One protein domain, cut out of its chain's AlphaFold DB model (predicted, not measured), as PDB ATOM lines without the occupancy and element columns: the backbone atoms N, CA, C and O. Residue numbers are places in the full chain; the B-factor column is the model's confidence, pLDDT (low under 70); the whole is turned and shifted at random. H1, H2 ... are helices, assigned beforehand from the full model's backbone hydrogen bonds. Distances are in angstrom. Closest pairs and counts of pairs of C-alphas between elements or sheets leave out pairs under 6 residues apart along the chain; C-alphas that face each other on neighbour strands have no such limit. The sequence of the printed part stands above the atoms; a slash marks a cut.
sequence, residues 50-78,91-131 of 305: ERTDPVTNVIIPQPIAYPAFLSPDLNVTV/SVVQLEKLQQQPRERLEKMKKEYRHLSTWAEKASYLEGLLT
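This is residues 50 to 78 and 91 to 131 of the 305 residues of the protein "amyotrophic lateral sclerosis 2 chromosomal region candidate gene 11 protein-like" of Odocoileus virginianus texanus (UniProt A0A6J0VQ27). You are looking at a long, thin, loosely strung model: two short helices, H2 and H3, lie side by side at one end, and mostly unwound chain makes the rest of the length. Going from the first residue, residues 53 to 58 stick out in a bend at the other end, then residues 59 to 71 run along the long axis toward H2 and H3; after the cut, residues 91 to 103, with the short H1 among them, run that way too. The printed part has 70 residues, with three named helices in the order H1, H2, H3 and no named strand; its class is all helix, though under half of the residues, 28 of 70, are in named elements. It is extended, a rod spanning 60 by 28 by 20 A, with a radius of gyration of the C-alphas of 19.2 A.

Start at residues 50 to 78, which hold no named element. Beyond the cut, look for H1, residues 96 to 99, which is apart from H2, residues 104 to 115, and from H3, residues 119 to 130. H2 and H3 are close but not clearly touching; their closest C-alphas, those of Tyr 113 and Lys 122, are 6.2 A apart. They run opposite ways at a shallow tilt of 22 degrees. In H2 and H3 every O i to N i+4 pair is within hydrogen-bond range; H1 is too short for such a pair, and its one O i to N i+3 pair is within range.

Find C-alpha 96 at (361.925, 463.406, 386.683), where H1 begins. H2 runs 16.8 A from C-alpha 104, and H3 runs 16.7 A to C-alpha 130 at (363.420, 444.072, 405.718).

The C-alphas farthest apart are those of Val 55 and Thr 118, 60.5 A. Residues 79 to 90 are not printed; C-alphas 78 and 91 are 20.4 A apart across the cut. The links from H1 to H2 and from H2 to H3 are tight. Look for pLDDT under 70 at residues 66 to 78, 91 and 98.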
ATOM      1  N   GLU A  50     368.518 481.493 388.017       81.06
ATOM      2  CA  GLU A  50     367.187 481.742 387.448       81.06
ATOM      3  C   GLU A  50     366.100 481.923 388.520       81.06
ATOM      4  O   GLU A  50     365.008 482.406 388.225       81.06
ATOM      5  N   ARG A  51     366.375 481.506 389.761       75.88
ATOM      6  CA  ARG A  51     365.421 481.518 390.879       75.88
ATOM      7  C   ARG A  51     365.747 482.551 391.945       75.88
ATOM      8  O   ARG A  51     365.017 482.629 392.930       75.88
ATOM      9  N   THR A  52     366.821 483.310 391.775       80.19
ATOM     10  CA  THR A  52     367.205 484.356 392.720       80.19
ATOM     11  C   THR A  52     366.645 485.681 392.223       80.19
ATOM     12  O   THR A  52     366.958 486.101 391.111       80.19
ATOM     13  N   ASP A  53     365.797 486.333 393.020       76.62
ATOM     14  CA  ASP A  53     365.324 487.678 392.689       76.62
ATOM     15  C   ASP A  53     366.526 488.642 392.671       76.62
ATOM     16  O   ASP A  53     367.183 488.796 393.708       76.62
ATOM     17  N   PRO A  54     366.832 489.300 391.535       75.81
ATOM     18  CA  PRO A  54     367.986 490.189 391.423       75.81
ATOM     19  C   PRO A  54     367.917 491.390 392.376       75.81
ATOM     20  O   PRO A  54     368.953 491.986 392.670       75.81
ATOM     21  N   VAL A  55     366.726 491.760 392.857       81.06
ATOM     22  CA  VAL A  55     366.542 492.900 393.766       81.06
ATOM     23  C   VAL A  55     366.709 492.482 395.225       81.06
ATOM     24  O   VAL A  55     367.376 493.177 395.989       81.06
ATOM     25  N   THR A  56     366.123 491.352 395.631       79.62
ATOM     26  CA  THR A  56     366.103 490.935 397.044       79.62
ATOM     27  C   THR A  56     367.124 489.851 397.396       79.62
ATOM     28  O   THR A  56     367.326 489.584 398.579       79.62
ATOM     29  N   ASN A  57     367.810 489.251 396.414       74.25
ATOM     30  CA  ASN A  57     368.681 488.076 396.584       74.25
ATOM     31  C   ASN A  57     367.992 486.911 397.325       74.25
ATOM     32  O   ASN A  57     368.650 486.084 397.957       74.25
ATOM     33  N   VAL A  58     366.659 486.846 397.262       79.19
ATOM     34  CA  VAL A  58     365.857 485.777 397.863       79.19
ATOM     35  C   VAL A  58     365.508 484.747 396.794       79.19
ATOM     36  O   VAL A  58     365.185 485.086 395.655       79.19
ATOM     37  N   ILE A  59     365.564 483.471 397.172       81.12
ATOM     38  CA  ILE A  59     365.189 482.357 396.300       81.12
ATOM     39  C   ILE A  59     363.665 482.295 396.209       81.12
ATOM     40  O   ILE A  59     362.982 482.085 397.213       81.12
ATOM     41  N   ILE A  60     363.129 482.401 394.998       79.56
ATOM     42  CA  ILE A  60     361.703 482.227 394.738       79.56
ATOM     43  C   ILE A  60     361.364 480.732 394.899       79.56
ATOM     44  O   ILE A  60     361.979 479.879 394.233       79.56
ATOM     45  N   PRO A  61     360.418 480.365 395.788       75.94
ATOM     46  CA  PRO A  61     360.006 478.979 395.952       75.94
ATOM     47  C   PRO A  61     359.315 478.498 394.676       75.94
ATOM     48  O   PRO A  61     358.502 479.205 394.087       75.94
ATOM     49  N   GLN A  62     359.639 477.279 394.253       72.69
ATOM     50  CA  GLN A  62     358.996 476.654 393.107       72.69
ATOM     51  C   GLN A  62     358.010 475.603 393.614       72.69
ATOM     52  O   GLN A  62     358.399 474.776 394.447       72.69
ATOM     53  N   PRO A  63     356.755 475.610 393.143       72.81
ATOM     54  CA  PRO A  63     355.805 474.573 393.500       72.81
ATOM     55  C   PRO A  63     356.300 473.231 392.950       72.81
ATOM     56  O   PRO A  63     356.661 473.118 391.779       72.81
ATOM     57  N   ILE A  64     356.329 472.210 393.802       71.62
ATOM     58  CA  ILE A  64     356.650 470.831 393.417       71.62
ATOM     59  C   ILE A  64     355.329 470.077 393.281       71.62
ATOM     60  O   ILE A  64     354.441 470.228 394.121       71.62
ATOM     61  N   ALA A  65     355.184 469.277 392.222       71.75
ATOM     62  CA  ALA A  65     353.999 468.447 392.047       71.75
ATOM     63  C   ALA A  65     353.933 467.456 393.208       71.75
ATOM     64  O   ALA A  65     354.902 466.734 393.446       71.75
ATOM     65  N   TYR A  66     352.801 467.406 393.916       65.31
ATOM     66  CA  TYR A  66     352.604 466.385 394.935       65.31
ATOM     67  C   TYR A  66     352.604 465.023 394.239       65.31
ATOM     68  O   TYR A  66     351.740 464.777 393.388       65.31
ATOM     69  N   PRO A  67     353.575 464.146 394.519       65.88
ATOM     70  CA  PRO A  67     353.604 462.874 393.838       65.88
ATOM     71  C   PRO A  67     352.489 461.990 394.381       65.88
ATOM     72  O   PRO A  67     352.185 461.991 395.576       65.88
ATOM     73  N   ALA A  68     351.876 461.200 393.503       63.88
ATOM     74  CA  ALA A  68     350.966 460.152 393.929       63.88
ATOM     75  C   ALA A  68     351.784 459.067 394.655       63.88
ATOM     76  O   ALA A  68     352.275 458.123 394.047       63.88
ATOM     77  N   PHE A  69     351.976 459.229 395.969       62.16
ATOM     78  CA  PHE A  69     352.671 458.249 396.818       62.16
ATOM     79  C   PHE A  69     351.918 456.921 396.916       62.16
ATOM     80  O   PHE A  69     352.476 455.894 397.300       62.16
ATOM     81  N   LEU A  70     350.631 456.946 396.585       66.75
ATOM     82  CA  LEU A  70     349.789 455.772 396.563       66.75
ATOM     83  C   LEU A  70     349.770 455.194 395.157       66.75
ATOM     84  O   LEU A  70     349.823 455.914 394.163       66.75
ATOM     85  N   SER A  71     349.685 453.865 395.091       67.69
ATOM     86  CA  SER A  71     349.518 453.179 393.812       67.69
ATOM     87  C   SER A  71     348.328 453.788 393.056       67.69
ATOM     88  O   SER A  71     347.276 453.944 393.684       67.69
ATOM     89  N   PRO A  72     348.454 454.074 391.745       67.62
ATOM     90  CA  PRO A  72     347.352 454.599 390.929       67.62
ATOM     91  C   PRO A  72     346.076 453.762 391.076       67.62
ATOM     92  O   PRO A  72     344.977 454.289 391.190       67.62
ATOM     93  N   ASP A  73     346.259 452.449 391.202       68.75
ATOM     94  CA  ASP A  73     345.229 451.429 391.396       68.75
ATOM     95  C   ASP A  73     344.342 451.664 392.634       68.75
ATOM     96  O   ASP A  73     343.234 451.138 392.710       68.75
ATOM     97  N   LEU A  74     344.825 452.417 393.630       69.75
ATOM     98  CA  LEU A  74     344.094 452.676 394.869       69.75
ATOM     99  C   LEU A  74     343.075 453.820 394.714       69.75
ATOM    100  O   LEU A  74     342.238 453.982 395.594       69.75
ATOM    101  N   ASN A  75     343.122 454.593 393.616       66.81
ATOM    102  CA  ASN A  75     342.241 455.742 393.350       66.81
ATOM    103  C   ASN A  75     342.090 456.702 394.549       66.81
ATOM    104  O   ASN A  75     341.026 457.280 394.769       66.81
ATOM    105  N   VAL A  76     343.147 456.871 395.349       63.78
ATOM    106  CA  VAL A  76     343.132 457.779 396.500       63.78
ATOM    107  C   VAL A  76     343.784 459.092 396.095       63.78
ATOM    108  O   VAL A  76     344.990 459.161 395.855       63.78
ATOM    109  N   THR A  77     342.986 460.151 396.047       61.03
ATOM    110  CA  THR A  77     343.468 461.513 395.830       61.03
ATOM    111  C   THR A  77     344.013 462.072 397.146       61.03
ATOM    112  O   THR A  77     343.252 462.542 397.987       61.03
ATOM    113  N   VAL A  78     345.331 462.019 397.348       60.50
ATOM    114  CA  VAL A  78     345.993 462.691 398.481       60.50
ATOM    115  C   VAL A  78     346.655 463.966 397.975       60.50
ATOM    116  O   VAL A  78     347.477 463.904 397.068       60.50
ATOM    117  N   SER A  91     355.936 477.150 386.584       67.06
ATOM    118  CA  SER A  91     355.755 475.746 386.201       67.06
ATOM    119  C   SER A  91     356.088 474.810 387.364       67.06
ATOM    120  O   SER A  91     357.158 474.911 387.978       67.06
ATOM    121  N   VAL A  92     355.150 473.912 387.660       71.81
ATOM    122  CA  VAL A  92     355.269 472.932 388.735       71.81
ATOM    123  C   VAL A  92     356.414 471.973 388.413       71.81
ATOM    124  O   VAL A  92     356.406 471.327 387.365       71.81
ATOM    125  N   VAL A  93     357.388 471.844 389.319       72.56
ATOM    126  CA  VAL A  93     358.477 470.868 389.167       72.56
ATOM    127  C   VAL A  93     357.882 469.478 389.267       72.56
ATOM    128  O   VAL A  93     357.449 469.049 390.340       72.56
ATOM    129  N   GLN A  94     357.885 468.758 388.153       72.44
ATOM    130  CA  GLN A  94     357.705 467.319 388.177       72.44
ATOM    131  C   GLN A  94     359.062 466.680 388.438       72.44
ATOM    132  O   GLN A  94     360.045 466.970 387.759       72.44
ATOM    133  N   LEU A  95     359.124 465.824 389.453       73.75
ATOM    134  CA  LEU A  95     360.343 465.096 389.759       73.75
ATOM    135  C   LEU A  95     360.571 464.063 388.653       73.75
ATOM    136  O   LEU A  95     359.871 463.056 388.592       73.75
ATOM    137  N   GLU A  96     361.564 464.297 387.796       73.81
ATOM    138  CA  GLU A  96     361.925 463.406 386.683       73.81
ATOM    139  C   GLU A  96     362.134 461.958 387.156       73.81
ATOM    140  O   GLU A  96     361.684 461.008 386.523       73.81
ATOM    141  N   LYS A  97     362.721 461.779 388.347       74.06
ATOM    142  CA  LYS A  97     362.909 460.465 388.987       74.06
ATOM    143  C   LYS A  97     361.611 459.697 389.242       74.06
ATOM    144  O   LYS A  97     361.661 458.478 389.331       74.06
ATOM    145  N   LEU A  98     360.477 460.385 389.360       68.25
ATOM    146  CA  LEU A  98     359.161 459.761 389.503       68.25
ATOM    147  C   LEU A  98     358.502 459.439 388.160       68.25
ATOM    148  O   LEU A  98     357.582 458.629 388.127       68.25
ATOM    149  N   GLN A  99     358.960 460.056 387.068       70.31
ATOM    150  CA  GLN A  99     358.537 459.703 385.710       70.31
ATOM    151  C   GLN A  99     359.312 458.499 385.162       70.31
ATOM    152  O   GLN A  99     358.867 457.859 384.211       70.31
ATOM    153  N   GLN A 100     360.471 458.182 385.746       79.00
ATOM    154  CA  GLN A 100     361.247 457.000 385.380       79.00
ATOM    155  C   GLN A 100     360.453 455.723 385.675       79.00
ATOM    156  O   GLN A 100     359.766 455.626 386.695       79.00
ATOM    157  N   GLN A 101     360.568 454.730 384.785       75.62
ATOM    158  CA  GLN A 101     359.914 453.439 384.976       75.62
ATOM    159  C   GLN A 101     360.352 452.837 386.323       75.62
ATOM    160  O   GLN A 101     361.553 452.846 386.634       75.62
ATOM    161  N   PRO A 102     359.412 452.318 387.137       77.12
ATOM    162  CA  PRO A 102     359.759 451.618 388.361       77.12
ATOM    163  C   PRO A 102     360.775 450.513 388.080       77.12
ATOM    164  O   PRO A 102     360.721 449.836 387.056       77.12
ATOM    165  N   ARG A 103     361.712 450.306 389.009       86.62
ATOM    166  CA  ARG A 103     362.673 449.202 388.891       86.62
ATOM    167  C   ARG A 103     361.908 447.884 388.752       86.62
ATOM    168  O   ARG A 103     361.011 447.628 389.553       86.62
ATOM    169  N   GLU A 104     362.326 447.017 387.833       89.44
ATOM    170  CA  GLU A 104     361.678 445.715 387.589       89.44
ATOM    171  C   GLU A 104     361.507 444.891 388.878       89.44
ATOM    172  O   GLU A 104     360.456 444.300 389.122       89.44
ATOM    173  N   ARG A 105     362.513 444.930 389.768       91.50
ATOM    174  CA  ARG A 105     362.448 444.305 391.100       91.50
ATOM    175  C   ARG A 105     361.244 444.793 391.912       91.50
ATOM    176  O   ARG A 105     360.565 443.981 392.530       91.50
ATOM    177  N   LEU A 106     360.981 446.100 391.919       88.50
ATOM    178  CA  LEU A 106     359.868 446.688 392.666       88.50
ATOM    179  C   LEU A 106     358.520 446.303 392.049       88.50
ATOM    180  O   LEU A 106     357.574 446.023 392.782       88.50
ATOM    181  N   GLU A 107     358.428 446.240 390.719       87.94
ATOM    182  CA  GLU A 107     357.213 445.769 390.045       87.94
ATOM    183  C   GLU A 107     356.907 444.307 390.378       87.94
ATOM    184  O   GLU A 107     355.760 443.973 390.686       87.94
ATOM    185  N   LYS A 108     357.932 443.445 390.369       92.31
ATOM    186  CA  LYS A 108     357.813 442.045 390.789       92.31
ATOM    187  C   LYS A 108     357.327 441.952 392.236       92.31
ATOM    188  O   LYS A 108     356.323 441.295 392.494       92.31
ATOM    189  N   MET A 109     357.957 442.694 393.145       92.75
ATOM    190  CA  MET A 109     357.574 442.696 394.559       92.75
ATOM    191  C   MET A 109     356.143 443.201 394.782       92.75
ATOM    192  O   MET A 109     355.388 442.642 395.574       92.75
ATOM    193  N   LYS A 110     355.722 444.234 394.041       90.50
ATOM    194  CA  LYS A 110     354.345 444.738 394.091       90.50
ATOM    195  C   LYS A 110     353.349 443.662 393.649       90.50
ATOM    196  O   LYS A 110     352.306 443.518 394.283       90.50
ATOM    197  N   LYS A 111     353.651 442.914 392.582       91.62
ATOM    198  CA  LYS A 111     352.796 441.819 392.090       91.62
ATOM    199  C   LYS A 111     352.691 440.685 393.110       91.62
ATOM    200  O   LYS A 111     351.578 440.265 393.412       91.62
ATOM    201  N   GLU A 112     353.814 440.255 393.680       93.69
ATOM    202  CA  GLU A 112     353.858 439.219 394.722       93.69
ATOM    203  C   GLU A 112     353.028 439.626 395.942       93.69
ATOM    204  O   GLU A 112     352.094 438.923 396.314       93.69
ATOM    205  N   TYR A 113     353.266 440.822 396.489       92.94
ATOM    206  CA  TYR A 113     352.525 441.329 397.647       92.94
ATOM    207  C   TYR A 113     351.011 441.432 397.403       92.94
ATOM    208  O   TYR A 113     350.202 441.234 398.312       92.94
ATOM    209  N   ARG A 114     350.600 441.761 396.171       90.38
ATOM    210  CA  ARG A 114     349.182 441.830 395.784       90.38
ATOM    211  C   ARG A 114     348.539 440.455 395.642       90.38
ATOM    212  O   ARG A 114     347.334 440.362 395.857       90.38
ATOM    213  N   HIS A 115     349.312 439.431 395.287       93.69
ATOM    214  CA  HIS A 115     348.826 438.059 395.166       93.69
ATOM    215  C   HIS A 115     348.557 437.410 396.531       93.69
ATOM    216  O   HIS A 115     347.668 436.571 396.637       93.69
ATOM    217  N   LEU A 116     349.261 437.843 397.581       94.69
ATOM    218  CA  LEU A 116     349.031 437.374 398.948       94.69
ATOM    219  C   LEU A 116     347.632 437.769 399.428       94.69
ATOM    220  O   LEU A 116     347.216 438.935 399.344       94.69
ATOM    221  N   SER A 117     346.895 436.792 399.939       89.75
ATOM    222  CA  SER A 117     345.486 436.971 400.284       89.75
ATOM    223  C   SER A 117     345.322 437.367 401.748       89.75
ATOM    224  O   SER A 117     344.561 438.290 402.055       89.75
ATOM    225  N   THR A 118     346.102 436.758 402.644       95.31
ATOM    226  CA  THR A 118     345.985 436.986 404.084       95.31
ATOM    227  C   THR A 118     346.899 438.114 404.570       95.31
ATOM    228  O   THR A 118     347.944 438.420 403.992       95.31
ATOM    229  N   TRP A 119     346.491 438.778 405.656       93.12
ATOM    230  CA  TRP A 119     347.316 439.806 406.299       93.12
ATOM    231  C   TRP A 119     348.605 439.222 406.890       93.12
ATOM    232  O   TRP A 119     349.646 439.868 406.830       93.12
ATOM    233  N   ALA A 120     348.540 437.994 407.414       93.62
ATOM    234  CA  ALA A 120     349.695 437.296 407.970       93.62
ATOM    235  C   ALA A 120     350.766 437.048 406.898       93.62
ATOM    236  O   ALA A 120     351.911 437.437 407.095       93.62
ATOM    237  N   GLU A 121     350.385 436.515 405.731       94.75
ATOM    238  CA  GLU A 121     351.299 436.347 404.590       94.75
ATOM    239  C   GLU A 121     351.931 437.673 404.161       94.75
ATOM    240  O   GLU A 121     353.138 437.751 403.943       94.75
ATOM    241  N   LYS A 122     351.122 438.735 404.064       94.44
ATOM    242  CA  LYS A 122     351.598 440.076 403.698       94.44
ATOM    243  C   LYS A 122     352.617 440.621 404.692       94.44
ATOM    244  O   LYS A 122     353.615 441.200 404.268       94.44
ATOM    245  N   ALA A 123     352.373 440.438 405.986       93.38
ATOM    246  CA  ALA A 123     353.298 440.848 407.032       93.38
ATOM    247  C   ALA A 123     354.610 440.050 406.956       93.38
ATOM    248  O   ALA A 123     355.672 440.663 406.886       93.38
ATOM    249  N   SER A 124     354.535 438.718 406.858       92.69
ATOM    250  CA  SER A 124     355.715 437.848 406.737       92.69
ATOM    251  C   SER A 124     356.538 438.147 405.480       92.69
ATOM    252  O   SER A 124     357.766 438.159 405.522       92.69
ATOM    253  N   TYR A 125     355.879 438.448 404.358       93.75
ATOM    254  CA  TYR A 125     356.546 438.851 403.120       93.75
ATOM    255  C   TYR A 125     357.354 440.145 403.291       93.75
ATOM    256  O   TYR A 125     358.497 440.230 402.845       93.75
ATOM    257  N   LEU A 126     356.781 441.155 403.956       93.12
ATOM    258  CA  LEU A 126     357.490 442.404 404.248       93.12
ATOM    259  C   LEU A 126     358.632 442.190 405.247       93.12
ATOM    260  O   LEU A 126     359.698 442.781 405.087       93.12
ATOM    261  N   GLU A 127     358.435 441.324 406.238       92.00
ATOM    262  CA  GLU A 127     359.460 440.971 407.222       92.00
ATOM    263  C   GLU A 127     360.691 440.338 406.559       92.00
ATOM    264  O   GLU A 127     361.813 440.775 406.824       92.00
ATOM    265  N   GLY A 128     360.493 439.408 405.615       90.06
ATOM    266  CA  GLY A 128     361.582 438.783 404.853       90.06
ATOM    267  C   GLY A 128     362.355 439.752 403.945       90.06
ATOM    268  O   GLY A 128     363.528 439.530 403.651       90.06
ATOM    269  N   LEU A 129     361.734 440.857 403.521       90.50
ATOM    270  CA  LEU A 129     362.400 441.898 402.728       90.50
ATOM    271  C   LEU A 129     363.234 442.854 403.580       90.50
ATOM    272  O   LEU A 129     364.270 443.337 403.121       90.50
ATOM    273  N   LEU A 130     362.753 443.164 404.784       88.44
ATOM    274  CA  LEU A 130     363.420 444.072 405.718       88.44
ATOM    275  C   LEU A 130     364.542 443.375 406.487       88.44
ATOM    276  O   LEU A 130     365.530 444.022 406.826       88.44
ATOM    277  N   THR A 131     364.406 442.067 406.717       87.06
ATOM    278  CA  THR A 131     365.362 441.264 407.484       87.06
ATOM    279  C   THR A 131     365.943 440.142 406.619       87.06
ATOM    280  O   THR A 131     365.575 438.976 406.776       87.06
TER     281      THR A 131